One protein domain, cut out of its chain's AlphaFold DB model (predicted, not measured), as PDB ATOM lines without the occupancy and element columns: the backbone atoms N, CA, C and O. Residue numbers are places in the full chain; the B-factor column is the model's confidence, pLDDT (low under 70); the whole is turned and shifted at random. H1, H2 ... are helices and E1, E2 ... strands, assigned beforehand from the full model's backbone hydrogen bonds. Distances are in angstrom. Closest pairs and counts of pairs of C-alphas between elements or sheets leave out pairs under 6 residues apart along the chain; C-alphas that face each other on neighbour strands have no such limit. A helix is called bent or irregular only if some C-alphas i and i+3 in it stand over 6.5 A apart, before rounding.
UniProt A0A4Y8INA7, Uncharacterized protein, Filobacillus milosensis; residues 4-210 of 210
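Overview. This is residues 4 to 210 of the 210 residues of an uncharacterized protein of Filobacillus milosensis (UniProt A0A4Y8INA7). The model is a long body of two lobes with a two-stranded hairpin, E1 and E2, between them: one lobe is an up-and-down bundle of three helices, H2, H3 and H8, the other a small, strongly twisted four-stranded sheet with the short helices H4, H5, H6 and H7 packed on it. H1 packs on the hairpin, and H8 ties the bundle to E2. The 207 printed residues hold eight named helices and six named strands, in the order H1 H2 H3 E1 E2 H4 E3 H5 E4 E5 H6 E6 H7 H8, in the class mixed, helices and strands. The larger sheet, E3 E6 E4 E5, is mixed, and E1 and E2 are antiparallel. The whole is compact, with a radius of gyration of the C-alphas of 18.1 A, yet elongated in outline, spanning 55 by 32 by 30 A.

Arrangement. The larger sheet runs E3, residues 96 to 98, E6, residues 160 to 166, E4, residues 128 to 131, and E5, residues 141 to 144; E3 and E5 are its edge strands. E6 pairs in a staggered way: residues 160 to 162 are antiparallel to E3, with N 96 and O 162 within hydrogen-bond range at 2.8 A, and residues 163 to 166 are parallel to E4, with N 165 and O 129 at 2.9 A. E4 and E5 form an antiparallel hairpin, with N 130 and O 141 at 2.8 A. H4, residues 81 to 90, and H7, residues 167 to 173, are on one face of this sheet, making two layers, helices over one face of a sheet. H4 and H7 touch, closest at C-alphas Ala 84 and Ile 173, 5.4 A, about perpendicular at 74 degrees. H5, residues 100 to 106, is on the sheet at a height of 8.9 A. H6, residues 146 to 154, is on it at a height of 9.4 A. H5 and H6 touch, closest at C-alphas Pro 100 and Phe 153, 4.9 A, at a steep tilt of 38 degrees, only just past shallow, opposite ways. E1, residues 63 to 70, and E2, residues 73 to 80, form an antiparallel hairpin, with N 66 and O 77 at 2.9 A. The closest C-alphas of E1 and E5 are those of Phe 64 and Ile 143, 6.4 A. H1, residues 4 to 11, comes closest to E2 at C-alphas Ser 11 and Ile 74, 5.0 A. H8, residues 177 to 192, comes closest to E2 at C-alphas Tyr 77 and Ser 179, 4.9 A. H2, residues 16 to 30, and H3, residues 32 to 48, form a helical hairpin and touch at a shallow tilt of 13 degrees, closest at C-alphas Ala 28 and Ala 35, 3.9 A. H8 touches H2, closest at C-alphas Ile 27 and Tyr 189, 6.0 A, at a shallow tilt of 23 degrees, the same way. H8 touches H3, closest at C-alphas Leu 48 and Leu 178, 6.2 A, at a shallow tilt of 12 degrees, opposite ways. In H1, H2, H4, H6 and H8 every O i to N i+4 pair is within hydrogen-bond range; in H3 11 of 13 are, in H5 1 of 3, with 2 of 4 O i to N i+3 pairs, and in H7 0 of 3, with 3 of 4.

Along the chain. H1 begins at C-alpha 4, (189.511, 210.041, 123.570). H2 is 21.2 A long and H3 24.3 A, with a kink of 27 degrees near residue 42; H3 is neither bent nor irregular, but only just: C-alphas 43 and 46 are 6.2 A apart. E1 measures 22.2 A, E2 22.9 A and E6 18.1 A. E1 begins at C-alpha 63, (189.326, 195.357, 127.620). H5 is irregular, with C-alphas 102 and 105 7.5 A apart, and H7 only just, with C-alphas 169 and 172 6.7 A apart. H8, 22.4 A long, ends at C-alpha 192, (202.326, 197.998, 99.013).

Size, cuts and confidence. The two C-alphas farthest apart are those of Asp 32 and Ser 117, 58.7 A. The printed part has no cut and ends at residue 210, the chain's last. The long links are H3 to E1, 14 residues, and H5 to E4, 21 residues; residues 193 to 210 hold no named element. The mean pLDDT of the printed part is 91.3, and residues 116 to 123 are under 70.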
ATOM      1  N   ILE A   4     190.219 211.313 123.403       84.31
ATOM      2  CA  ILE A   4     189.511 210.041 123.570       84.31
ATOM      3  C   ILE A   4     187.983 210.184 123.481       84.31
ATOM      4  O   ILE A   4     187.413 209.461 122.677       84.31
ATOM      5  N   PRO A   5     187.310 211.159 124.131       87.56
ATOM      6  CA  PRO A   5     185.853 211.291 123.992       87.56
ATOM      7  C   PRO A   5     185.390 211.569 122.554       87.56
ATOM      8  O   PRO A   5     184.300 211.171 122.157       87.56
ATOM      9  N   TYR A   6     186.218 212.267 121.768       90.94
ATOM     10  CA  TYR A   6     185.946 212.499 120.352       90.94
ATOM     11  C   TYR A   6     186.137 211.207 119.545       90.94
ATOM     12  O   TYR A   6     185.271 210.855 118.754       90.94
ATOM     13  N   TYR A   7     187.226 210.472 119.779       92.56
ATOM     14  CA  TYR A   7     187.489 209.201 119.099       92.56
ATOM     15  C   TYR A   7     186.457 208.119 119.427       92.56
ATOM     16  O   TYR A   7     185.979 207.454 118.512       92.56
ATOM     17  N   GLU A   8     186.047 208.014 120.690       91.19
ATOM     18  CA  GLU A   8     184.944 207.160 121.137       91.19
ATOM     19  C   GLU A   8     183.649 207.476 120.393       91.19
ATOM     20  O   GLU A   8     182.949 206.566 119.973       91.19
ATOM     21  N   GLN A   9     183.311 208.756 120.215       93.31
ATOM     22  CA  GLN A   9     182.091 209.142 119.513       93.31
ATOM     23  C   GLN A   9     182.171 208.830 118.013       93.31
ATOM     24  O   GLN A   9     181.230 208.280 117.440       93.31
ATOM     25  N   GLU A  10     183.282 209.182 117.370       95.00
ATOM     26  CA  GLU A  10     183.440 209.021 115.925       95.00
ATOM     27  C   GLU A  10     183.606 207.559 115.505       95.00
ATOM     28  O   GLU A  10     183.232 207.206 114.383       95.00
ATOM     29  N   SER A  11     184.099 206.685 116.391       94.94
ATOM     30  CA  SER A  11     184.243 205.261 116.080       94.94
ATOM     31  C   SER A  11     182.906 204.592 115.757       94.94
ATOM     32  O   SER A  11     182.862 203.728 114.882       94.94
ATOM     33  N   PHE A  12     181.793 205.057 116.341       93.81
ATOM     34  CA  PHE A  12     180.433 204.599 116.005       93.81
ATOM     35  C   PHE A  12     179.999 204.933 114.576       93.81
ATOM     36  O   PHE A  12     179.053 204.334 114.059       93.81
ATOM     37  N   HIS A  13     180.646 205.904 113.936       95.38
ATOM     38  CA  HIS A  13     180.333 206.327 112.575       95.38
ATOM     39  C   HIS A  13     181.219 205.657 111.523       95.38
ATOM     40  O   HIS A  13     180.921 205.749 110.325       95.38
ATOM     41  N   PHE A  14     182.270 204.955 111.948       95.38
ATOM     42  CA  PHE A  14     183.158 204.237 111.049       95.38
ATOM     43  C   PHE A  14     182.445 203.077 110.354       95.38
ATOM     44  O   PHE A  14     181.621 202.368 110.932       95.38
ATOM     45  N   ARG A  15     182.764 202.895 109.071       93.94
ATOM     46  CA  ARG A  15     182.167 201.871 108.208       93.94
ATOM     47  C   ARG A  15     183.260 200.914 107.739       93.94
ATOM     48  O   ARG A  15     183.892 201.211 106.720       93.94
ATOM     49  N   PRO A  16     183.462 199.771 108.425       93.62
ATOM     50  CA  PRO A  16     184.524 198.828 108.084       93.62
ATOM     51  C   PRO A  16     184.491 198.395 106.620       93.62
ATOM     52  O   PRO A  16     185.511 198.439 105.947       93.62
ATOM     53  N   GLU A  17     183.305 198.108 106.079       94.12
ATOM     54  CA  GLU A  17     183.132 197.763 104.664       94.12
ATOM     55  C   GLU A  17     183.733 198.808 103.713       94.12
ATOM     56  O   GLU A  17     184.441 198.468 102.765       94.12
ATOM     57  N   VAL A  18     183.439 200.088 103.953       95.00
ATOM     58  CA  VAL A  18     183.888 201.190 103.093       95.00
ATOM     59  C   VAL A  18     185.398 201.345 103.192       95.00
ATOM     60  O   VAL A  18     186.060 201.498 102.165       95.00
ATOM     61  N   HIS A  19     185.940 201.280 104.408       96.00
ATOM     62  CA  HIS A  19     187.377 201.336 104.639       96.00
ATOM     63  C   HIS A  19     188.092 200.190 103.915       96.00
ATOM     64  O   HIS A  19     188.940 200.438 103.058       96.00
ATOM     65  N   VAL A  20     187.674 198.946 104.165       95.94
ATOM     66  CA  VAL A  20     188.299 197.754 103.580       95.94
ATOM     67  C   VAL A  20     188.214 197.778 102.054       95.94
ATOM     68  O   VAL A  20     189.232 197.600 101.389       95.94
ATOM     69  N   LYS A  21     187.052 198.094 101.465       96.44
ATOM     70  CA  LYS A  21     186.911 198.220  99.999       96.44
ATOM     71  C   LYS A  21     187.822 199.295  99.410       96.44
ATOM     72  O   LYS A  21     188.366 199.111  98.321       96.44
ATOM     73  N   THR A  22     187.989 200.414 100.114       97.06
ATOM     74  CA  THR A  22     188.883 201.495  99.680       97.06
ATOM     75  C   THR A  22     190.332 201.014  99.674       97.06
ATOM     76  O   THR A  22     191.002 201.131  98.648       97.06
ATOM     77  N   ARG A  23     190.784 200.370 100.756       97.38
ATOM     78  CA  ARG A  23     192.138 199.803 100.855       97.38
ATOM     79  C   ARG A  23     192.408 198.719  99.829       97.38
ATOM     80  O   ARG A  23     193.437 198.772  99.166       97.38
ATOM     81  N   ILE A  24     191.475 197.790  99.628       97.38
ATOM     82  CA  ILE A  24     191.563 196.749  98.593       97.38
ATOM     83  C   ILE A  24     191.807 197.375  97.221       97.38
ATOM     84  O   ILE A  24     192.714 196.958  96.504       97.38
ATOM     85  N   LYS A  25     191.032 198.405  96.860       97.94
ATOM     86  CA  LYS A  25     191.174 199.086  95.570       97.94
ATOM     87  C   LYS A  25     192.535 199.769  95.431       97.94
ATOM     88  O   LYS A  25     193.134 199.719  94.358       97.94
ATOM     89  N   GLU A  26     193.019 200.426  96.478       98.38
ATOM     90  CA  GLU A  26     194.335 201.078  96.473       98.38
ATOM     91  C   GLU A  26     195.465 200.044  96.352       98.38
ATOM     92  O   GLU A  26     196.333 200.179  95.489       98.38
ATOM     93  N   ILE A  27     195.393 198.958  97.127       98.38
ATOM     94  CA  ILE A  27     196.319 197.822  97.064       98.38
ATOM     95  C   ILE A  27     196.324 197.199  95.662       98.38
ATOM     96  O   ILE A  27     197.399 196.983  95.100       98.38
ATOM     97  N   ALA A  28     195.155 196.960  95.060       98.19
ATOM     98  CA  ALA A  28     195.036 196.352  93.735       98.19
ATOM     99  C   ALA A  28     195.737 197.169  92.641       98.19
ATOM    100  O   ALA A  28     196.353 196.605  91.740       98.19
ATOM    101  N   ASN A  29     195.666 198.499  92.737       98.06
ATOM    102  CA  ASN A  29     196.243 199.415  91.753       98.06
ATOM    103  C   ASN A  29     197.741 199.686  91.966       98.06
ATOM    104  O   ASN A  29     198.357 200.347  91.133       98.06
ATOM    105  N   SER A  30     198.329 199.203  93.065       98.00
ATOM    106  CA  SER A  30     199.733 199.471  93.399       98.00
ATOM    107  C   SER A  30     200.728 198.677  92.544       98.00
ATOM    108  O   SER A  30     201.780 199.195  92.175       98.00
ATOM    109  N   SER A  31     200.435 197.404  92.255       97.00
ATOM    110  CA  SER A  31     201.367 196.459  91.620       97.00
ATOM    111  C   SER A  31     200.696 195.116  91.295       97.00
ATOM    112  O   SER A  31     199.649 194.793  91.852       97.00
ATOM    113  N   ASP A  32     201.342 194.270  90.483       97.19
ATOM    114  CA  ASP A  32     200.873 192.897  90.204       97.19
ATOM    115  C   ASP A  32     200.763 192.030  91.468       97.19
ATOM    116  O   ASP A  32     199.886 191.169  91.579       97.19
ATOM    117  N   ILE A  33     201.675 192.224  92.428       96.19
ATOM    118  CA  ILE A  33     201.595 191.538  93.720       96.19
ATOM    119  C   ILE A  33     200.444 192.108  94.552       96.19
ATOM    120  O   ILE A  33     199.694 191.332  95.137       96.19
ATOM    121  N   GLY A  34     200.236 193.427  94.525       97.62
ATOM    122  CA  GLY A  34     199.098 194.074  95.165       97.62
ATOM    123  C   GLY A  34     197.760 193.589  94.623       97.62
ATOM    124  O   GLY A  34     196.898 193.225  95.412       97.62
ATOM    125  N   ALA A  35     197.612 193.432  93.307       97.38
ATOM    126  CA  ALA A  35     196.416 192.843  92.702       97.38
ATOM    127  C   ALA A  35     196.107 191.435  93.247       97.38
ATOM    128  O   ALA A  35     194.957 191.125  93.551       97.38
ATOM    129  N   LYS A  36     197.128 190.589  93.446       96.00
ATOM    130  CA  LYS A  36     196.951 189.250  94.040       96.00
ATOM    131  C   LYS A  36     196.531 189.307  95.509       96.00
ATOM    132  O   LYS A  36     195.710 188.500  95.933       96.00
ATOM    133  N   ILE A  37     197.103 190.230  96.278       97.31
ATOM    134  CA  ILE A  37     196.766 190.419  97.695       97.31
ATOM    135  C   ILE A  37     195.355 190.992  97.847       97.31
ATOM    136  O   ILE A  37     194.586 190.494  98.665       97.31
ATOM    137  N   ALA A  38     194.978 191.963  97.016       97.06
ATOM    138  CA  ALA A  38     193.642 192.546  96.990       97.06
ATOM    139  C   ALA A  38     192.554 191.491  96.756       97.06
ATOM    140  O   ALA A  38     191.597 191.455  97.519       97.06
ATOM    141  N   LEU A  39     192.736 190.578  95.793       95.00
ATOM    142  CA  LEU A  39     191.799 189.463  95.563       95.00
ATOM    143  C   LEU A  39     191.597 188.597  96.815       95.00
ATOM    144  O   LEU A  39     190.493 188.146  97.109       95.00
ATOM    145  N   GLY A  40     192.665 188.367  97.577       94.88
ATOM    146  CA  GLY A  40     192.568 187.633  98.830       94.88
ATOM    147  C   GLY A  40     191.787 188.386  99.910       94.88
ATOM    148  O   GLY A  40     190.978 187.786 100.616       94.88
ATOM    149  N   TRP A  41     191.974 189.703 100.006       96.12
ATOM    150  CA  TRP A  41     191.175 190.556 100.889       96.12
ATOM    151  C   TRP A  41     189.712 190.659 100.452       96.12
ATOM    152  O   TRP A  41     188.841 190.706 101.314       96.12
ATOM    153  N   GLU A  42     189.414 190.641  99.150       93.69
ATOM    154  CA  GLU A  42     188.034 190.596  98.643       93.69
ATOM    155  C   GLU A  42     187.299 189.346  99.132       93.69
ATOM    156  O   GLU A  42     186.154 189.448  99.565       93.69
ATOM    157  N   HIS A  43     187.967 188.188  99.146       90.19
ATOM    158  CA  HIS A  43     187.386 186.966  99.705       90.19
ATOM    159  C   HIS A  43     187.173 187.059 101.222       90.19
ATOM    160  O   HIS A  43     186.147 186.611 101.725       90.19
ATOM    161  N   LYS A  44     188.114 187.667 101.960       90.62
ATOM    162  CA  LYS A  44     187.984 187.860 103.414       90.62
ATOM    163  C   LYS A  44     186.945 188.909 103.794       90.62
ATOM    164  O   LYS A  44     186.373 188.819 104.873       90.62
ATOM    165  N   LEU A  45     186.665 189.881 102.928       88.81
ATOM    166  CA  LEU A  45     185.694 190.935 103.208       88.81
ATOM    167  C   LEU A  45     184.322 190.359 103.569       88.81
ATOM    168  O   LEU A  45     183.722 190.828 104.526       88.81
ATOM    169  N   GLU A  46     183.844 189.329 102.868       83.00
ATOM    170  CA  GLU A  46     182.553 188.701 103.186       83.00
ATOM    171  C   GLU A  46     182.517 188.114 104.605       83.00
ATOM    172  O   GLU A  46     181.502 188.239 105.288       83.00
ATOM    173  N   GLU A  47     183.625 187.528 105.073       85.56
ATOM    174  CA  GLU A  47     183.765 187.039 106.451       85.56
ATOM    175  C   GLU A  47     183.687 188.213 107.440       85.56
ATOM    176  O   GLU A  47     182.883 188.183 108.372       85.56
ATOM    177  N   LEU A  48     184.437 189.288 107.176       84.88
ATOM    178  CA  LEU A  48     184.503 190.483 108.027       84.88
ATOM    179  C   LEU A  48     183.181 191.253 108.112       84.88
ATOM    180  O   LEU A  48     182.921 191.903 109.120       84.88
ATOM    181  N   LEU A  49     182.330 191.191 107.085       80.75
ATOM    182  CA  LEU A  49     181.015 191.843 107.100       80.75
ATOM    183  C   LEU A  49     180.023 191.189 108.067       80.75
ATOM    184  O   LEU A  49     179.016 191.813 108.407       80.75
ATOM    185  N   ASN A  50     180.291 189.961 108.515       82.94
ATOM    186  CA  ASN A  50     179.476 189.305 109.536       82.94
ATOM    187  C   ASN A  50     179.876 189.716 110.960       82.94
ATOM    188  O   ASN A  50     179.109 189.475 111.895       82.94
ATOM    189  N   GLU A  51     181.042 190.344 111.132       83.56
ATOM    190  CA  GLU A  51     181.496 190.836 112.428       83.56
ATOM    191  C   GLU A  51     180.729 192.095 112.836       83.56
ATOM    192  O   GLU A  51     180.453 193.001 112.042       83.56
ATOM    193  N   LYS A  52     180.363 192.164 114.117       85.38
ATOM    194  CA  LYS A  52     179.635 193.312 114.651       85.38
ATOM    195  C   LYS A  52     180.606 194.450 114.965       85.38
ATOM    196  O   LYS A  52     181.535 194.264 115.743       85.38
ATOM    197  N   TYR A  53     180.307 195.646 114.455       89.88
ATOM    198  CA  TYR A  53     181.058 196.866 114.752       89.88
ATOM    199  C   TYR A  53     180.129 198.066 115.074       89.88
ATOM    200  O   TYR A  53     179.112 198.223 114.388       89.88
ATOM    201  N   PRO A  54     180.451 198.925 116.070       85.75
ATOM    202  CA  PRO A  54     181.546 198.785 117.035       85.75
ATOM    203  C   PRO A  54     181.425 197.527 117.889       85.75
ATOM    204  O   PRO A  54     180.344 196.936 118.020       85.75
ATOM    205  N   VAL A  55     182.560 197.096 118.424       84.00
ATOM    206  CA  VAL A  55     182.646 195.854 119.178       84.00
ATOM    207  C   VAL A  55     181.922 195.988 120.516       84.00
ATOM    208  O   VAL A  55     181.977 197.001 121.212       84.00
ATOM    209  N   ASN A  56     181.187 194.944 120.887       85.69
ATOM    210  CA  ASN A  56     180.546 194.890 122.193       85.69
ATOM    211  C   ASN A  56     181.577 194.441 123.232       85.69
ATOM    212  O   ASN A  56     181.848 193.244 123.342       85.69
ATOM    213  N   HIS A  57     182.086 195.374 124.031       85.88
ATOM    214  CA  HIS A  57     182.974 195.033 125.138       85.88
ATOM    215  C   HIS A  57     182.249 194.133 126.162       85.88
ATOM    216  O   HIS A  57     181.173 194.489 126.662       85.88
ATOM    217  N   PRO A  58     182.788 192.942 126.472       84.25
ATOM    218  CA  PRO A  58     182.140 191.975 127.347       84.25
ATOM    219  C   PRO A  58     182.129 192.457 128.799       84.25
ATOM    220  O   PRO A  58     183.156 192.827 129.368       84.25
ATOM    221  N   VAL A  59     180.960 192.384 129.439       83.56
ATOM    222  CA  VAL A  59     180.816 192.744 130.855       83.56
ATOM    223  C   VAL A  59     181.658 191.805 131.721       83.56
ATOM    224  O   VAL A  59     181.508 190.586 131.655       83.56
ATOM    225  N   GLY A  60     182.510 192.381 132.570       79.94
ATOM    226  CA  GLY A  60     183.319 191.636 133.539       79.94
ATOM    227  C   GLY A  60     184.661 191.118 133.015       79.94
ATOM    228  O   GLY A  60     185.352 190.443 133.775       79.94
ATOM    229  N   LYS A  61     185.043 191.440 131.772       83.56
ATOM    230  CA  LYS A  61     186.429 191.308 131.300       83.56
ATOM    231  C   LYS A  61     187.067 192.679 131.145       83.56
ATOM    232  O   LYS A  61     186.397 193.639 130.758       83.56
ATOM    233  N   GLU A  62     188.359 192.759 131.420       86.56
ATOM    234  CA  GLU A  62     189.125 193.971 131.179       86.56
ATOM    235  C   GLU A  62     189.530 194.049 129.705       86.56
ATOM    236  O   GLU A  62     190.275 193.216 129.191       86.56
ATOM    237  N   THR A  63     189.013 195.064 129.020       90.69
ATOM    238  CA  THR A  63     189.326 195.357 127.620       90.69
ATOM    239  C   THR A  63     189.763 196.809 127.493       90.69
ATOM    240  O   THR A  63     189.399 197.642 128.324       90.69
ATOM    241  N   PHE A  64     190.558 197.103 126.471       91.88
ATOM    242  CA  PHE A  64     191.067 198.441 126.198       91.88
ATOM    243  C   PHE A  64     190.765 198.845 124.757       91.88
ATOM    244  O   PHE A  64     190.964 198.044 123.845       91.88
ATOM    245  N   SER A  65     190.326 200.085 124.566       93.12
ATOM    246  CA  SER A  65     190.030 200.654 123.252       93.12
ATOM    247  C   SER A  65     191.191 201.523 122.784       93.12
ATOM    248  O   SER A  65     191.531 202.526 123.414       93.12
ATOM    249  N   LEU A  66     191.808 201.135 121.670       93.94
ATOM    250  CA  LEU A  66     192.844 201.907 120.992       93.94
ATOM    251  C   LEU A  66     192.299 202.412 119.654       93.94
ATOM    252  O   LEU A  66     191.747 201.636 118.884       93.94
ATOM    253  N   TYR A  67     192.454 203.700 119.359       93.62
ATOM    254  CA  TYR A  67     191.820 204.316 118.191       93.62
ATOM    255  C   TYR A  67     192.822 204.596 117.070       93.62
ATOM    256  O   TYR A  67     193.819 205.285 117.288       93.62
ATOM    257  N   GLY A  68     192.534 204.091 115.869       93.25
ATOM    258  CA  GLY A  68     193.250 204.410 114.631       93.25
ATOM    259  C   GLY A  68     192.517 205.484 113.829       93.25
ATOM    260  O   GLY A  68     191.309 205.384 113.626       93.25
ATOM    261  N   ASP A  69     193.238 206.505 113.372       93.56
ATOM    262  CA  ASP A  69     192.689 207.605 112.569       93.56
ATOM    263  C   ASP A  69     192.992 207.375 111.081       93.56
ATOM    264  O   ASP A  69     194.151 207.404 110.657       93.56
ATOM    265  N   PHE A  70     191.948 207.121 110.291       94.00
ATOM    266  CA  PHE A  70     192.052 206.862 108.860       94.00
ATOM    267  C   PHE A  70     191.295 207.914 108.044       94.00
ATOM    268  O   PHE A  70     190.305 208.478 108.514       94.00
ATOM    269  N   PRO A  71     191.632 208.097 106.751       93.62
ATOM    270  CA  PRO A  71     190.844 208.949 105.855       93.62
ATOM    271  C   PRO A  71     189.354 208.568 105.766       93.62
ATOM    272  O   PRO A  71     188.520 209.398 105.416       93.62
ATOM    273  N   SER A  72     189.011 207.313 106.069       93.94
ATOM    274  CA  SER A  72     187.635 206.800 106.101       93.94
ATOM    275  C   SER A  72     186.927 206.968 107.453       93.94
ATOM    276  O   SER A  72     185.778 206.541 107.577       93.94
ATOM    277  N   GLY A  73     187.598 207.530 108.460       95.25
ATOM    278  CA  GLY A  73     187.098 207.722 109.820       95.25
ATOM    279  C   GLY A  73     187.971 207.054 110.884       95.25
ATOM    280  O   GLY A  73     189.002 206.456 110.583       95.25
ATOM    281  N   ILE A  74     187.511 207.124 112.132       95.88
ATOM    282  CA  ILE A  74     188.220 206.583 113.296       95.88
ATOM    283  C   ILE A  74     187.776 205.149 113.570       95.88
ATOM    284  O   ILE A  74     186.594 204.894 113.766       95.88
ATOM    285  N   PHE A  75     188.711 204.209 113.603       95.81
ATOM    286  CA  PHE A  75     188.444 202.812 113.932       95.81
ATOM    287  C   PHE A  75     188.861 202.501 115.368       95.81
ATOM    288  O   PHE A  75     189.912 202.948 115.825       95.81
ATOM    289  N   GLU A  76     188.060 201.705 116.065       95.81
ATOM    290  CA  GLU A  76     188.397 201.156 117.375       95.81
ATOM    291  C   GLU A  76     189.024 199.765 117.242       95.81
ATOM    292  O   GLU A  76     188.372 198.825 116.793       95.81
ATOM    293  N   TYR A  77     190.266 199.631 117.699       95.94
ATOM    294  CA  TYR A  77     190.894 198.352 117.997       95.94
ATOM    295  C   TYR A  77     190.605 197.976 119.450       95.94
ATOM    296  O   TYR A  77     191.099 198.636 120.371       95.94
ATOM    297  N   ALA A  78     189.857 196.898 119.673       95.06
ATOM    298  CA  ALA A  78     189.659 196.365 121.016       95.06
ATOM    299  C   ALA A  78     190.747 195.354 121.381       95.06
ATOM    300  O   ALA A  78     191.032 194.407 120.643       95.06
ATOM    301  N   LEU A  79     191.334 195.541 122.560       95.44
ATOM    302  CA  LEU A  79     192.381 194.693 123.124       95.44
ATOM    303  C   LEU A  79     191.859 193.959 124.366       95.44
ATOM    304  O   LEU A  79     191.222 194.570 125.224       95.44
ATOM    305  N   ASP A  80     192.149 192.662 124.485       95.00
ATOM    306  CA  ASP A  80     191.831 191.821 125.646       95.00
ATOM    307  C   ASP A  80     192.983 191.877 126.666       95.00
ATOM    308  O   ASP A  80     194.011 191.210 126.513       95.00
ATOM    309  N   ILE A  81     192.832 192.686 127.719       94.56
ATOM    310  CA  ILE A  81     193.873 192.894 128.743       94.56
ATOM    311  C   ILE A  81     194.016 191.668 129.651       94.56
ATOM    312  O   ILE A  81     195.124 191.313 130.077       94.56
ATOM    313  N   ASP A  82     192.908 190.982 129.930       91.81
ATOM    314  CA  ASP A  82     192.938 189.717 130.659       91.81
ATOM    315  C   ASP A  82     193.640 188.634 129.825       91.81
ATOM    316  O   ASP A  82     194.507 187.919 130.342       91.81
ATOM    317  N   GLY A  83     193.346 188.572 128.523       92.38
ATOM    318  CA  GLY A  83     194.028 187.722 127.544       92.38
ATOM    319  C   GLY A  83     195.527 188.016 127.448       92.38
ATOM    320  O   GLY A  83     196.341 187.098 127.542       92.38
ATOM    321  N   ALA A  84     195.922 189.291 127.388       95.38
ATOM    322  CA  ALA A  84     197.325 189.709 127.425       95.38
ATOM    323  C   ALA A  84     198.032 189.256 128.716       95.38
ATOM    324  O   ALA A  84     199.169 188.777 128.686       95.38
ATOM    325  N   THR A  85     197.347 189.338 129.860       94.12
ATOM    326  CA  THR A  85     197.876 188.862 131.149       94.12
ATOM    327  C   THR A  85     198.071 187.345 131.161       94.12
ATOM    328  O   THR A  85     199.045 186.850 131.738       94.12
ATOM    329  N   MET A  86     197.156 186.588 130.551       93.00
ATOM    330  CA  MET A  86     197.314 185.141 130.380       93.00
ATOM    331  C   MET A  86     198.492 184.819 129.462       93.00
ATOM    332  O   MET A  86     199.339 184.012 129.838       93.00
ATOM    333  N   LEU A  87     198.607 185.519 128.333       94.88
ATOM    334  CA  LEU A  87     199.681 185.337 127.361       94.88
ATOM    335  C   LEU A  87     201.070 185.541 127.980       94.88
ATOM    336  O   LEU A  87     201.967 184.731 127.749       94.88
ATOM    337  N   ILE A  88     201.232 186.573 128.818       95.56
ATOM    338  CA  ILE A  88     202.464 186.823 129.586       95.56
ATOM    339  C   ILE A  88     202.863 185.589 130.402       95.56
ATOM    340  O   ILE A  88     204.029 185.194 130.402       95.56
ATOM    341  N   LYS A  89     201.897 184.957 131.078       94.00
ATOM    342  CA  LYS A  89     202.138 183.768 131.907       94.00
ATOM    343  C   LYS A  89     202.435 182.537 131.060       94.00
ATOM    344  O   LYS A  89     203.382 181.815 131.357       94.00
ATOM    345  N   GLU A  90     201.648 182.306 130.014       94.75
ATOM    346  CA  GLU A  90     201.779 181.151 129.120       94.75
ATOM    347  C   GLU A  90     203.128 181.137 128.401       94.75
ATOM    348  O   GLU A  90     203.791 180.101 128.339       94.75
ATOM    349  N   LYS A  91     203.566 182.299 127.909       94.38
ATOM    350  CA  LYS A  91     204.857 182.464 127.232       94.38
ATOM    351  C   LYS A  91     206.028 182.696 128.187       94.38
ATOM    352  O   LYS A  91     207.155 182.804 127.715       94.38
ATOM    353  N   GLN A  92     205.779 182.776 129.498       95.31
ATOM    354  CA  GLN A  92     206.785 183.116 130.513       95.31
ATOM    355  C   GLN A  92     207.567 184.383 130.139       95.31
ATOM    356  O   GLN A  92     208.795 184.428 130.226       95.31
ATOM    357  N   MET A  93     206.849 185.404 129.667       95.25
ATOM    358  CA  MET A  93     207.460 186.673 129.286       95.25
ATOM    359  C   MET A  93     208.119 187.304 130.511       95.25
ATOM    360  O   MET A  93     207.573 187.266 131.615       95.25
ATOM    361  N   THR A  94     209.286 187.904 130.314       94.94
ATOM    362  CA  THR A  94     209.958 188.702 131.340       94.94
ATOM    363  C   THR A  94     209.619 190.174 131.132       94.94
ATOM    364  O   THR A  94     209.669 190.628 129.985       94.94
ATOM    365  N   PRO A  95     209.302 190.937 132.192       96.25
ATOM    366  CA  PRO A  95     209.106 192.369 132.053       96.25
ATOM    367  C   PRO A  95     210.428 193.044 131.682       96.25
ATOM    368  O   PRO A  95     211.505 192.638 132.126       96.25
ATOM    369  N   THR A  96     210.335 194.109 130.899       95.62
ATOM    370  CA  THR A  96     211.444 195.032 130.677       95.62
ATOM    371  C   THR A  96     211.418 196.083 131.782       95.62
ATOM    372  O   THR A  96     210.356 196.597 132.137       95.62
ATOM    373  N   ILE A  97     212.587 196.404 132.333       96.56
ATOM    374  CA  ILE A  97     212.733 197.488 133.306       96.56
ATOM    375  C   ILE A  97     212.934 198.789 132.535       96.56
ATOM    376  O   ILE A  97     213.866 198.903 131.738       96.56
ATOM    377  N   PHE A  98     212.063 199.761 132.782       96.12
ATOM    378  CA  PHE A  98     212.155 201.102 132.213       96.12
ATOM    379  C   PHE A  98     212.392 202.139 133.300       96.12
ATOM    380  O   PHE A  98     211.878 202.002 134.411       96.12
ATOM    381  N   ASN A  99     213.057 203.237 132.939       96.25
ATOM    382  CA  ASN A  99     212.899 204.466 133.699       96.25
ATOM    383  C   ASN A  99     211.511 205.063 133.394       96.25
ATOM    384  O   ASN A  99     211.180 205.240 132.219       96.25
ATOM    385  N   PRO A 100     210.689 205.410 134.402       95.44
ATOM    386  CA  PRO A 100     209.381 206.020 134.167       95.44
ATOM    387  C   PRO A 100     209.430 207.284 133.295       95.44
ATOM    388  O   PRO A 100     208.495 207.534 132.538       95.44
ATOM    389  N   GLY A 101     210.515 208.063 133.361       94.88
ATOM    390  CA  GLY A 101     210.725 209.240 132.516       94.88
ATOM    391  C   GLY A 101     210.867 208.916 131.030       94.88
ATOM    392  O   GLY A 101     210.441 209.717 130.200       94.88
ATOM    393  N   ASP A 102     211.368 207.729 130.686       94.62
ATOM    394  CA  ASP A 102     211.523 207.301 129.293       94.62
ATOM    395  C   ASP A 102     210.184 206.903 128.664       94.62
ATOM    396  O   ASP A 102     210.020 207.016 127.454       94.62
ATOM    397  N   ILE A 103     209.207 206.477 129.472       95.12
ATOM    398  CA  ILE A 103     207.909 205.957 129.003       95.12
ATOM    399  C   ILE A 103     206.708 206.804 129.433       95.12
ATOM    400  O   ILE A 103     205.571 206.451 129.129       95.12
ATOM    401  N   ILE A 104     206.915 207.941 130.104       95.06
ATOM    402  CA  ILE A 104     205.816 208.820 130.537       95.06
ATOM    403  C   ILE A 104     204.966 209.320 129.361       95.06
ATOM    404  O   ILE A 104     203.765 209.526 129.505       95.06
ATOM    405  N   HIS A 105     205.576 209.466 128.182       93.62
ATOM    406  CA  HIS A 105     204.891 209.860 126.952       93.62
ATOM    407  C   HIS A 105     203.869 208.817 126.469       93.62
ATOM    408  O   HIS A 105     202.947 209.177 125.745       93.62
ATOM    409  N   ALA A 106     204.004 207.555 126.890       94.12
ATOM    410  CA  ALA A 106     203.058 206.491 126.572       94.12
ATOM    411  C   ALA A 106     201.761 206.589 127.388       94.12
ATOM    412  O   ALA A 106     200.782 205.921 127.060       94.12
ATOM    413  N   VAL A 107     201.748 207.375 128.471       92.19
ATOM    414  CA  VAL A 107     200.584 207.502 129.350       92.19
ATOM    415  C   VAL A 107     199.504 208.338 128.680       92.19
ATOM    416  O   VAL A 107     199.688 209.532 128.427       92.19
ATOM    417  N   ASP A 108     198.328 207.744 128.505       87.06
ATOM    418  CA  ASP A 108     197.128 208.490 128.165       87.06
ATOM    419  C   ASP A 108     196.639 209.264 129.392       87.06
ATOM    420  O   ASP A 108     196.036 208.725 130.322       87.06
ATOM    421  N   GLN A 109     196.895 210.570 129.377       81.81
ATOM    422  CA  GLN A 109     196.508 211.483 130.450       81.81
ATOM    423  C   GLN A 109     194.984 211.573 130.637       81.81
ATOM    424  O   GLN A 109     194.536 211.955 131.716       81.81
ATOM    425  N   GLY A 110     194.179 211.222 129.626       78.38
ATOM    426  CA  GLY A 110     192.724 211.103 129.770       78.38
ATOM    427  C   GLY A 110     192.306 209.940 130.669       78.38
ATOM    428  O   GLY A 110     191.279 210.024 131.334       78.38
ATOM    429  N   ASN A 111     193.144 208.904 130.747       75.81
ATOM    430  CA  ASN A 111     192.947 207.705 131.558       75.81
ATOM    431  C   ASN A 111     193.621 207.779 132.940       75.81
ATOM    432  O   ASN A 111     193.645 206.799 133.685       75.81
ATOM    433  N   VAL A 112     194.160 208.943 133.315       79.62
ATOM    434  CA  VAL A 112     194.697 209.193 134.655       79.62
ATOM    435  C   VAL A 112     193.661 209.965 135.475       79.62
ATOM    436  O   VAL A 112     193.520 211.180 135.363       79.62
ATOM    437  N   ASN A 113     192.965 209.267 136.372       74.56
ATOM    438  CA  ASN A 113     192.176 209.908 137.426       74.56
ATOM    439  C   ASN A 113     193.048 210.801 138.327       74.56
ATOM    440  O   ASN A 113     194.044 210.363 138.905       74.56
ATOM    441  N   THR A 114     192.626 212.049 138.509       74.19
ATOM    442  CA  THR A 114     193.245 212.987 139.460       74.19
ATOM    443  C   THR A 114     192.724 212.817 140.886       74.19
ATOM    444  O   THR A 114     193.277 213.405 141.808       74.19
ATOM    445  N   ASP A 115     191.645 212.051 141.067       74.50
ATOM    446  CA  ASP A 115     191.031 211.749 142.360       74.50
ATOM    447  C   ASP A 115     191.658 210.473 142.958       74.50
ATOM    448  O   ASP A 115     191.408 209.381 142.433       74.50
ATOM    449  N   PRO A 116     192.437 210.571 144.054       69.50
ATOM    450  CA  PRO A 116     193.110 209.421 144.656       69.50
ATOM    451  C   PRO A 116     192.155 208.323 145.131       69.50
ATOM    452  O   PRO A 116     192.542 207.159 145.165       69.50
ATOM    453  N   SER A 117     190.904 208.660 145.466       69.62
ATOM    454  CA  SER A 117     189.906 207.680 145.924       69.62
ATOM    455  C   SER A 117     189.437 206.730 144.816       69.62
ATOM    456  O   SER A 117     188.890 205.667 145.104       69.62
ATOM    457  N   LYS A 118     189.679 207.097 143.551       67.06
ATOM    458  CA  LYS A 118     189.361 206.296 142.361       67.06
ATOM    459  C   LYS A 118     190.550 205.487 141.848       67.06
ATOM    460  O   LYS A 118     190.391 204.695 140.922       67.06
ATOM    461  N   ILE A 119     191.735 205.675 142.427       65.31
ATOM    462  CA  ILE A 119     192.930 204.919 142.062       65.31
ATOM    463  C   ILE A 119     192.905 203.613 142.851       65.31
ATOM    464  O   ILE A 119     193.012 203.624 144.074       65.31
ATOM    465  N   ASN A 120     192.769 202.481 142.160       63.66
ATOM    466  CA  ASN A 120     192.898 201.172 142.789       63.66
ATOM    467  C   ASN A 120     194.386 200.771 142.855       63.66
ATOM    468  O   ASN A 120     194.958 200.432 141.815       63.66
ATOM    469  N   PRO A 121     195.024 200.775 144.042       56.19
ATOM    470  CA  PRO A 121     196.437 200.428 144.168       56.19
ATOM    471  C   PRO A 121     196.715 198.939 143.899       56.19
ATOM    472  O   PRO A 121     197.833 198.587 143.542       56.19
ATOM    473  N   ASN A 122     195.705 198.068 144.015       57.22
ATOM    474  CA  ASN A 122     195.830 196.613 143.870       57.22
ATOM    475  C   ASN A 122     195.325 196.126 142.506       57.22
ATOM    476  O   ASN A 122     194.562 195.162 142.413       57.22
ATOM    477  N   HIS A 123     195.725 196.813 141.436       66.44
ATOM    478  CA  HIS A 123     195.356 196.404 140.087       66.44
ATOM    479  C   HIS A 123     195.985 195.042 139.748       66.44
ATOM    480  O   HIS A 123     197.204 194.880 139.806       66.44
ATOM    481  N   LYS A 124     195.144 194.056 139.412       74.06
ATOM    482  CA  LYS A 124     195.530 192.644 139.219       74.06
ATOM    483  C   LYS A 124     196.472 192.437 138.029       74.06
ATOM    484  O   LYS A 124     197.334 191.561 138.072       74.06
ATOM    485  N   ASN A 125     196.289 193.228 136.977       82.62
ATOM    486  CA  ASN A 125     196.999 193.069 135.712       82.62
ATOM    487  C   ASN A 125     198.295 193.917 135.705       82.62
ATOM    488  O   ASN A 125     198.303 195.004 136.294       82.62
ATOM    489  N   PRO A 126     199.411 193.447 135.113       92.31
ATOM    490  CA  PRO A 126     200.700 194.155 135.120       92.31
ATOM    491  C   PRO A 126     200.674 195.437 134.270       92.31
ATOM    492  O   PRO A 126     199.695 195.697 133.579       92.31
ATOM    493  N   VAL A 127     201.717 196.270 134.340       94.75
ATOM    494  CA  VAL A 127     201.842 197.428 133.435       94.75
ATOM    495  C   VAL A 127     202.150 196.915 132.031       94.75
ATOM    496  O   VAL A 127     203.049 196.090 131.863       94.75
ATOM    497  N   MET A 128     201.397 197.388 131.041       96.62
ATOM    498  CA  MET A 128     201.508 196.943 129.657       96.62
ATOM    499  C   MET A 128     201.536 198.129 128.706       96.62
ATOM    500  O   MET A 128     200.701 199.035 128.794       96.62
ATOM    501  N   ILE A 129     202.465 198.074 127.760       97.06
ATOM    502  CA  ILE A 129     202.570 199.032 126.665       97.06
ATOM    503  C   ILE A 129     202.557 198.290 125.333       97.06
ATOM    504  O   ILE A 129     203.045 197.163 125.230       97.06
ATOM    505  N   VAL A 130     202.013 198.935 124.311       96.69
ATOM    506  CA  VAL A 130     202.066 198.465 122.927       96.69
ATOM    507  C   VAL A 130     202.884 199.426 122.084       96.69
ATOM    508  O   VAL A 130     202.935 200.624 122.371       96.69
ATOM    509  N   LYS A 131     203.518 198.899 121.041       95.19
ATOM    510  CA  LYS A 131     204.206 199.693 120.026       95.19
ATOM    511  C   LYS A 131     204.083 199.017 118.668       95.19
ATOM    512  O   LYS A 131     204.503 197.877 118.492       95.19
ATOM    513  N   SER A 132     203.504 199.722 117.708       94.62
ATOM    514  CA  SER A 132     203.439 199.266 116.325       94.62
ATOM    515  C   SER A 132     203.394 200.444 115.371       94.62
ATOM    516  O   SER A 132     202.817 201.489 115.680       94.62
ATOM    517  N   GLN A 133     203.961 200.261 114.183       91.19
ATOM    518  CA  GLN A 133     203.852 201.239 113.106       91.19
ATOM    519  C   GLN A 133     202.394 201.566 112.727       91.19
ATOM    520  O   GLN A 133     202.102 202.718 112.407       91.19
ATOM    521  N   VAL A 134     201.481 200.589 112.768       92.06
ATOM    522  CA  VAL A 134     200.067 200.791 112.394       92.06
ATOM    523  C   VAL A 134     199.263 201.413 113.531       92.06
ATOM    524  O   VAL A 134     198.479 202.326 113.297       92.06
ATOM    525  N   LEU A 135     199.451 200.929 114.759       93.25
ATOM    526  CA  LEU A 135     198.582 201.299 115.880       93.25
ATOM    527  C   LEU A 135     199.025 202.569 116.606       93.25
ATOM    528  O   LEU A 135     198.192 203.287 117.149       93.25
ATOM    529  N   THR A 136     200.332 202.820 116.675       93.25
ATOM    530  CA  THR A 136     200.898 203.855 117.553       93.25
ATOM    531  C   THR A 136     201.993 204.682 116.885       93.25
ATOM    532  O   THR A 136     202.757 205.350 117.577       93.25
ATOM    533  N   ASP A 137     202.105 204.616 115.553       91.38
ATOM    534  CA  ASP A 137     203.176 205.256 114.772       91.38
ATOM    535  C   ASP A 137     204.570 205.008 115.377       91.38
ATOM    536  O   ASP A 137     205.401 205.902 115.556       91.38
ATOM    537  N   ASN A 138     204.799 203.751 115.773       91.56
ATOM    538  CA  ASN A 138     206.051 203.285 116.362       91.56
ATOM    539  C   ASN A 138     206.442 204.007 117.676       91.56
ATOM    540  O   ASN A 138     207.613 204.010 118.066       91.56
ATOM    541  N   GLN A 139     205.476 204.601 118.381       93.25
ATOM    542  CA  GLN A 139     205.627 205.110 119.749       93.25
ATOM    543  C   GLN A 139     205.052 204.118 120.762       93.25
ATOM    544  O   GLN A 139     204.167 203.326 120.437       93.25
ATOM    545  N   PHE A 140     205.543 204.151 122.001       95.56
ATOM    546  CA  PHE A 140     204.915 203.377 123.068       95.56
ATOM    547  C   PHE A 140     203.573 203.996 123.456       95.56
ATOM    548  O   PHE A 140     203.454 205.213 123.579       95.56
ATOM    549  N   TYR A 141     202.582 203.143 123.701       95.44
ATOM    550  CA  TYR A 141     201.272 203.534 124.204       95.44
ATOM    551  C   TYR A 141     200.849 202.614 125.349       95.44
ATOM    552  O   TYR A 141     200.902 201.390 125.229       95.44
ATOM    553  N   CYS A 142     200.434 203.187 126.475       95.38
ATOM    554  CA  CYS A 142     200.053 202.439 127.664       95.38
ATOM    555  C   CYS A 142     198.604 201.953 127.577       95.38
ATOM    556  O   CYS A 142     197.659 202.722 127.761       95.38
ATOM    557  N   ILE A 143     198.445 200.644 127.389       94.44
ATOM    558  CA  ILE A 143     197.139 199.969 127.350       94.44
ATOM    559  C   ILE A 143     196.698 199.473 128.732       94.44
ATOM    560  O   ILE A 143     195.522 199.204 128.945       94.44
ATOM    561  N   ASN A 144     197.623 199.366 129.694       93.62
ATOM    562  CA  ASN A 144     197.289 199.063 131.081       93.62
ATOM    563  C   ASN A 144     198.332 199.621 132.057       93.62
ATOM    564  O   ASN A 144     199.535 199.431 131.889       93.62
ATOM    565  N   GLY A 145     197.874 200.243 133.145       92.50
ATOM    566  CA  GLY A 145     198.750 200.779 134.188       92.50
ATOM    567  C   GLY A 145     199.163 202.244 134.019       92.50
ATOM    568  O   GLY A 145     200.139 202.642 134.651       92.50
ATOM    569  N   ASN A 146     198.393 203.050 133.274       92.25
ATOM    570  CA  ASN A 146     198.597 204.501 133.097       92.25
ATOM    571  C   ASN A 146     198.908 205.219 134.425       92.25
ATOM    572  O   ASN A 146     199.896 205.942 134.554       92.25
ATOM    573  N   HIS A 147     198.112 204.930 135.456       90.69
ATOM    574  CA  HIS A 147     198.313 205.426 136.815       90.69
ATOM    575  C   HIS A 147     199.662 205.043 137.436       90.69
ATOM    576  O   HIS A 147     200.298 205.881 138.064       90.69
ATOM    577  N   ARG A 148     200.107 203.793 137.263       91.88
ATOM    578  CA  ARG A 148     201.351 203.288 137.865       91.88
ATOM    579  C   ARG A 148     202.578 203.941 137.239       91.88
ATOM    580  O   ARG A 148     203.464 204.349 137.979       91.88
ATOM    581  N   ILE A 149     202.599 204.102 135.914       94.12
ATOM    582  CA  ILE A 149     203.676 204.826 135.221       94.12
ATOM    583  C   ILE A 149     203.704 206.288 135.681       94.12
ATOM    584  O   ILE A 149     204.754 206.800 136.062       94.12
ATOM    585  N   ASN A 150     202.543 206.948 135.696       93.50
ATOM    586  CA  ASN A 150     202.442 208.358 136.061       93.50
ATOM    587  C   ASN A 150     202.879 208.632 137.509       93.50
ATOM    588  O   ASN A 150     203.609 209.587 137.763       93.50
ATOM    589  N   GLU A 151     202.462 207.799 138.465       91.25
ATOM    590  CA  GLU A 151     202.874 207.947 139.864       91.25
ATOM    591  C   GLU A 151     204.354 207.597 140.069       91.25
ATOM    592  O   GLU A 151     205.053 208.327 140.769       91.25
ATOM    593  N   ALA A 152     204.872 206.554 139.409       92.19
ATOM    594  CA  ALA A 152     206.301 206.235 139.447       92.19
ATOM    595  C   ALA A 152     207.154 207.408 138.933       92.19
ATOM    596  O   ALA A 152     208.145 207.775 139.565       92.19
ATOM    597  N   PHE A 153     206.723 208.053 137.844       94.44
ATOM    598  CA  PHE A 153     207.369 209.248 137.306       94.44
ATOM    599  C   PHE A 153     207.337 210.426 138.290       94.44
ATOM    600  O   PHE A 153     208.382 210.999 138.593       94.44
ATOM    601  N   LYS A 154     206.166 210.767 138.844       92.44
ATOM    602  CA  LYS A 154     206.026 211.879 139.806       92.44
ATOM    603  C   LYS A 154     206.849 211.683 141.078       92.44
ATOM    604  O   LYS A 154     207.371 212.654 141.619       92.44
ATOM    605  N   CYS A 155     206.949 210.447 141.557       92.56
ATOM    606  CA  CYS A 155     207.723 210.100 142.746       92.56
ATOM    607  C   CYS A 155     209.237 210.020 142.484       92.56
ATOM    608  O   CYS A 155     209.991 209.787 143.427       92.56
ATOM    609  N   GLY A 156     209.691 210.193 141.237       93.00
ATOM    610  CA  GLY A 156     211.104 210.080 140.877       93.00
ATOM    611  C   GLY A 156     211.650 208.659 141.028       93.00
ATOM    612  O   GLY A 156     212.820 208.488 141.366       93.00
ATOM    613  N   ALA A 157     210.808 207.637 140.833       93.38
ATOM    614  CA  ALA A 157     211.278 206.259 140.780       93.38
ATOM    615  C   ALA A 157     212.224 206.079 139.585       93.38
ATOM    616  O   ALA A 157     212.012 206.663 138.522       93.38
ATOM    617  N   ASN A 158     213.260 205.259 139.758       93.44
ATOM    618  CA  ASN A 158     214.236 205.007 138.697       93.44
ATOM    619  C   ASN A 158     213.841 203.844 137.789       93.44
ATOM    620  O   ASN A 158     214.282 203.824 136.647       93.44
ATOM    621  N   ASP A 159     212.999 202.938 138.291       95.75
ATOM    622  CA  ASP A 159     212.682 201.669 137.653       95.75
ATOM    623  C   ASP A 159     211.183 201.363 137.767       95.75
ATOM    624  O   ASP A 159     210.559 201.580 138.812       95.75
ATOM    625  N   ILE A 160     210.614 200.815 136.696       95.44
ATOM    626  CA  ILE A 160     209.289 200.198 136.667       95.44
ATOM    627  C   ILE A 160     209.303 198.986 135.730       95.44
ATOM    628  O   ILE A 160     209.854 199.040 134.631       95.44
ATOM    629  N   GLU A 161     208.699 197.884 136.172       96.44
ATOM    630  CA  GLU A 161     208.525 196.676 135.362       96.44
ATOM    631  C   GLU A 161     207.347 196.841 134.398       96.44
ATOM    632  O   GLU A 161     206.218 197.110 134.819       96.44
ATOM    633  N   VAL A 162     207.605 196.651 133.104       96.62
ATOM    634  CA  VAL A 162     206.607 196.815 132.044       96.62
ATOM    635  C   VAL A 162     206.698 195.674 131.041       96.62
ATOM    636  O   VAL A 162     207.782 195.300 130.595       96.62
ATOM    637  N   TYR A 163     205.547 195.145 130.641       97.44
ATOM    638  CA  TYR A 163     205.452 194.203 129.532       97.44
ATOM    639  C   TYR A 163     205.167 194.969 128.243       97.44
ATOM    640  O   TYR A 163     204.142 195.641 128.128       97.44
ATOM    641  N   ALA A 164     206.090 194.887 127.288       95.31
ATOM    642  CA  ALA A 164     205.944 195.502 125.977       95.31
ATOM    643  C   ALA A 164     205.466 194.462 124.958       95.31
ATOM    644  O   ALA A 164     206.050 193.383 124.853       95.31
ATOM    645  N   PHE A 165     204.420 194.803 124.210       95.69
ATOM    646  CA  PHE A 165     203.963 194.047 123.046       95.69
ATOM    647  C   PHE A 165     204.292 194.853 121.794       95.69
ATOM    648  O   PHE A 165     203.768 195.953 121.599       95.69
ATOM    649  N   GLU A 166     205.175 194.322 120.953       94.31
ATOM    650  CA  GLU A 166     205.615 194.998 119.735       94.31
ATOM    651  C   GLU A 166     205.133 194.252 118.492       94.31
ATOM    652  O   GLU A 166     205.271 193.034 118.373       94.31
ATOM    653  N   GLU A 167     204.580 194.997 117.539       93.06
ATOM    654  CA  GLU A 167     204.197 194.500 116.217       93.06
ATOM    655  C   GLU A 167     203.342 193.214 116.240       93.06
ATOM    656  O   GLU A 167     202.149 193.256 116.537       93.06
ATOM    657  N   LEU A 168     203.909 192.055 115.889       92.12
ATOM    658  CA  LEU A 168     203.171 190.789 115.841       92.12
ATOM    659  C   LEU A 168     202.823 190.225 117.220       92.12
ATOM    660  O   LEU A 168     201.906 189.409 117.313       92.12
ATOM    661  N   ASP A 169     203.489 190.670 118.286       92.00
ATOM    662  CA  ASP A 169     203.139 190.268 119.652       92.00
ATOM    663  C   ASP A 169     201.786 190.840 120.097       92.00
ATOM    664  O   ASP A 169     201.200 190.339 121.054       92.00
ATOM    665  N   ILE A 170     201.270 191.845 119.381       94.00
ATOM    666  CA  ILE A 170     199.963 192.464 119.632       94.00
ATOM    667  C   ILE A 170     198.822 191.605 119.066       94.00
ATOM    668  O   ILE A 170     197.710 191.616 119.581       94.00
ATOM    669  N   VAL A 171     199.082 190.809 118.025       94.38
ATOM    670  CA  VAL A 171     198.033 190.039 117.336       94.38
ATOM    671  C   VAL A 171     197.222 189.144 118.284       94.38
ATOM    672  O   VAL A 171     195.996 189.189 118.219       94.38
ATOM    673  N   PRO A 172     197.837 188.364 119.198       95.06
ATOM    674  CA  PRO A 172     197.083 187.482 120.087       95.06
ATOM    675  C   PRO A 172     196.279 188.211 121.171       95.06
ATOM    676  O   PRO A 172     195.573 187.544 121.920       95.06
ATOM    677  N   ILE A 173     196.423 189.535 121.305       95.62
ATOM    678  CA  ILE A 173     195.703 190.328 122.309       95.62
ATOM    679  C   ILE A 173     194.567 191.155 121.703       95.62
ATOM    680  O   ILE A 173     193.889 191.853 122.452       95.62
ATOM    681  N   PHE A 174     194.316 191.085 120.390       95.75
ATOM    682  CA  PHE A 174     193.075 191.622 119.831       95.75
ATOM    683  C   PHE A 174     191.878 190.839 120.369       95.75
ATOM    684  O   PHE A 174     191.883 189.609 120.404       95.75
ATOM    685  N   TYR A 175     190.855 191.566 120.808       94.44
ATOM    686  CA  TYR A 175     189.647 190.975 121.372       94.44
ATOM    687  C   TYR A 175     188.740 190.366 120.294       94.44
ATOM    688  O   TYR A 175     188.096 189.341 120.530       94.44
ATOM    689  N   ASP A 176     188.692 190.983 119.115       92.44
ATOM    690  CA  ASP A 176     187.819 190.597 118.011       92.44
ATOM    691  C   ASP A 176     188.583 190.414 116.689       92.44
ATOM    692  O   ASP A 176     189.680 190.944 116.483       92.44
ATOM    693  N   GLN A 177     187.980 189.645 115.778       92.75
ATOM    694  CA  GLN A 177     188.591 189.299 114.494       92.75
ATOM    695  C   GLN A 177     188.709 190.497 113.551       92.75
ATOM    696  O   GLN A 177     189.613 190.514 112.715       92.75
ATOM    697  N   LEU A 178     187.825 191.493 113.673       94.38
ATOM    698  CA  LEU A 178     187.848 192.674 112.821       94.38
ATOM    699  C   LEU A 178     189.036 193.576 113.179       94.38
ATOM    700  O   LEU A 178     189.741 194.017 112.275       94.38
ATOM    701  N   SER A 179     189.322 193.781 114.467       95.38
ATOM    702  CA  SER A 179     190.524 194.479 114.941       95.38
ATOM    703  C   SER A 179     191.799 193.831 114.402       95.38
ATOM    704  O   SER A 179     192.667 194.518 113.857       95.38
ATOM    705  N   GLU A 180     191.888 192.500 114.481       95.50
ATOM    706  CA  GLU A 180     193.005 191.754 113.898       95.50
ATOM    707  C   GLU A 180     193.075 191.956 112.376       95.50
ATOM    708  O   GLU A 180     194.131 192.291 111.841       95.50
ATOM    709  N   ALA A 181     191.961 191.797 111.662       95.38
ATOM    710  CA  ALA A 181     191.917 191.924 110.210       95.38
ATOM    711  C   ALA A 181     192.349 193.310 109.726       95.38
ATOM    712  O   ALA A 181     193.192 193.411 108.835       95.38
ATOM    713  N   ILE A 182     191.816 194.377 110.328       95.94
ATOM    714  CA  ILE A 182     192.170 195.757 109.983       95.94
ATOM    715  C   ILE A 182     193.655 196.004 110.262       95.94
ATOM    716  O   ILE A 182     194.332 196.637 109.456       95.94
ATOM    717  N   TYR A 183     194.207 195.445 111.342       96.38
ATOM    718  CA  TYR A 183     195.642 195.528 111.611       96.38
ATOM    719  C   TYR A 183     196.488 194.880 110.502       96.38
ATOM    720  O   TYR A 183     197.481 195.463 110.060       96.38
ATOM    721  N   TYR A 184     196.098 193.702 110.004       96.81
ATOM    722  CA  TYR A 184     196.800 193.071 108.882       96.81
ATOM    723  C   TYR A 184     196.612 193.806 107.556       96.81
ATOM    724  O   TYR A 184     197.578 193.943 106.803       96.81
ATOM    725  N   LEU A 185     195.405 194.296 107.281       96.94
ATOM    726  CA  LEU A 185     195.099 195.051 106.072       96.94
ATOM    727  C   LEU A 185     195.935 196.325 105.990       96.94
ATOM    728  O   LEU A 185     196.525 196.601 104.947       96.94
ATOM    729  N   GLU A 186     196.033 197.073 107.089       97.00
ATOM    730  CA  GLU A 186     196.818 198.306 107.116       97.00
ATOM    731  C   GLU A 186     198.321 198.027 106.986       97.00
ATOM    732  O   GLU A 186     199.018 198.801 106.338       97.00
ATOM    733  N   ASN A 187     198.835 196.902 107.494       96.50
ATOM    734  CA  ASN A 187     200.226 196.501 107.243       96.50
ATOM    735  C   ASN A 187     200.483 196.171 105.760       96.50
ATOM    736  O   ASN A 187     201.475 196.630 105.188       96.50
ATOM    737  N   ASP A 188     199.586 195.412 105.115       97.38
ATOM    738  CA  ASP A 188     199.671 195.134 103.674       97.38
ATOM    739  C   ASP A 188     199.593 196.438 102.859       97.38
ATOM    740  O   ASP A 188     200.374 196.639 101.924       97.38
ATOM    741  N   TYR A 189     198.682 197.340 103.235       97.62
ATOM    742  CA  TYR A 189     198.505 198.650 102.613       97.62
ATOM    743  C   TYR A 189     199.758 199.519 102.728       97.62
ATOM    744  O   TYR A 189     200.280 199.992 101.717       97.62
ATOM    745  N   GLN A 190     200.269 199.706 103.946       95.94
ATOM    746  CA  GLN A 190     201.447 200.529 104.207       95.94
ATOM    747  C   GLN A 190     202.666 200.028 103.425       95.94
ATOM    748  O   GLN A 190     203.425 200.832 102.884       95.94
ATOM    749  N   TYR A 191     202.832 198.711 103.296       96.81
ATOM    750  CA  TYR A 191     203.916 198.151 102.495       96.81
ATOM    751  C   TYR A 191     203.725 198.363 100.994       96.81
ATOM    752  O   TYR A 191     204.634 198.842 100.315       96.81
ATOM    753  N   LEU A 192     202.555 198.013 100.459       97.69
ATOM    754  CA  LEU A 192     202.326 197.998  99.013       97.69
ATOM    755  C   LEU A 192     202.087 199.381  98.411       97.69
ATOM    756  O   LEU A 192     202.477 199.618  97.269       97.69
ATOM    757  N   VAL A 193     201.433 200.273  99.153       97.56
ATOM    758  CA  VAL A 193     200.991 201.584  98.660       97.56
ATOM    759  C   VAL A 193     201.891 202.702  99.175       97.56
ATOM    760  O   VAL A 193     202.258 203.586  98.405       97.56
ATOM    761  N   GLU A 194     202.290 202.661 100.450       95.44
ATOM    762  CA  GLU A 194     203.121 203.715 101.054       95.44
ATOM    763  C   GLU A 194     204.626 203.400 101.027       95.44
ATOM    764  O   GLU A 194     205.444 204.272 101.320       95.44
ATOM    765  N   GLY A 195     205.014 202.168 100.679       93.88
ATOM    766  CA  GLY A 195     206.414 201.738 100.644       93.88
ATOM    767  C   GLY A 195     207.073 201.639 102.024       93.88
ATOM    768  O   GLY A 195     208.303 201.640 102.115       93.88
ATOM    769  N   LYS A 196     206.285 201.566 103.104       93.50
ATOM    770  CA  LYS A 196     206.798 201.353 104.464       93.50
ATOM    771  C   LYS A 196     207.256 199.900 104.631       93.50
ATOM    772  O   LYS A 196     206.636 198.996 104.080       93.50
ATOM    773  N   PRO A 197     208.336 199.625 105.377       90.81
ATOM    774  CA  PRO A 197     208.763 198.252 105.608       90.81
ATOM    775  C   PRO A 197     207.706 197.484 106.409       90.81
ATOM    776  O   PRO A 197     207.116 198.021 107.343       90.81
ATOM    777  N   LEU A 198     207.517 196.206 106.075       89.62
ATOM    778  CA  LEU A 198     206.721 195.308 106.905       89.62
ATOM    779  C   LEU A 198     207.384 195.124 108.279       89.62
ATOM    780  O   LEU A 198     208.618 195.036 108.353       89.62
ATOM    781  N   PRO A 199     206.593 194.978 109.355       87.50
ATOM    782  CA  PRO A 199     207.130 194.611 110.652       87.50
ATOM    783  C   PRO A 199     207.906 193.293 110.608       87.50
ATOM    784  O   PRO A 199     207.674 192.410 109.775       87.50
ATOM    785  N   LYS A 200     208.832 193.119 111.552       83.81
ATOM    786  CA  LYS A 200     209.614 191.884 111.645       83.81
ATOM    787  C   LYS A 200     208.686 190.678 111.839       83.81
ATOM    788  O   LYS A 200     207.883 190.643 112.761       83.81
ATOM    789  N   GLY A 201     208.853 189.665 110.988       83.00
ATOM    790  CA  GLY A 201     208.056 188.433 111.019       83.00
ATOM    791  C   GLY A 201     206.717 188.530 110.285       83.00
ATOM    792  O   GLY A 201     206.052 187.508 110.113       83.00
ATOM    793  N   PHE A 202     206.332 189.720 109.817       89.38
ATOM    794  CA  PHE A 202     205.130 189.903 109.018       89.38
ATOM    795  C   PHE A 202     205.338 189.343 107.611       89.38
ATOM    796  O   PHE A 202     206.379 189.557 106.989       89.38
ATOM    797  N   ASN A 203     204.331 188.643 107.094       89.88
ATOM    798  CA  ASN A 203     204.300 188.203 105.706       89.88
ATOM    799  C   ASN A 203     203.152 188.907 104.995       89.88
ATOM    800  O   ASN A 203     202.045 188.969 105.526       89.88
ATOM    801  N   LEU A 204     203.401 189.366 103.772       91.12
ATOM    802  CA  LEU A 204     202.367 189.980 102.950       91.12
ATOM    803  C   LEU A 204     201.187 189.013 102.744       91.12
ATOM    804  O   LEU A 204     201.384 187.840 102.377       91.12
ATOM    805  N   GLY A 205     199.973 189.497 103.006       88.12
ATOM    806  CA  GLY A 205     198.747 188.702 102.952       88.12
ATOM    807  C   GLY A 205     198.710 187.561 103.965       88.12
ATOM    808  O   GLY A 205     198.127 186.514 103.681       88.12
ATOM    809  N   ALA A 206     199.377 187.698 105.115       87.31
ATOM    810  CA  ALA A 206     199.381 186.669 106.156       87.31
ATOM    811  C   ALA A 206     197.969 186.342 106.656       87.31
ATOM    812  O   ALA A 206     197.660 185.170 106.842       87.31
ATOM    813  N   TYR A 207     197.114 187.352 106.829       86.06
ATOM    814  CA  TYR A 207     195.743 187.161 107.305       86.06
ATOM    815  C   TYR A 207     194.869 186.397 106.309       86.06
ATOM    816  O   TYR A 207     194.128 185.501 106.688       86.06
ATOM    817  N   ILE A 208     195.025 186.684 105.016       87.19
ATOM    818  CA  ILE A 208     194.284 186.025 103.929       87.19
ATOM    819  C   ILE A 208     194.513 184.504 103.926       87.19
ATOM    820  O   ILE A 208     193.646 183.745 103.509       87.19
ATOM    821  N   LYS A 209     195.695 184.058 104.367       79.19
ATOM    822  CA  LYS A 209     196.100 182.643 104.377       79.19
ATOM    823  C   LYS A 209     195.623 181.875 105.617       79.19
ATOM    824  O   LYS A 209     195.888 180.674 105.678       79.19
ATOM    825  N   LYS A 210     195.019 182.554 106.597       76.62
ATOM    826  CA  LYS A 210     194.421 181.941 107.789       76.62
ATOM    827  C   LYS A 210     193.021 181.422 107.470       76.62
ATOM    828  O   LYS A 210     192.743 180.289 107.908       76.62
TER     829      LYS A 210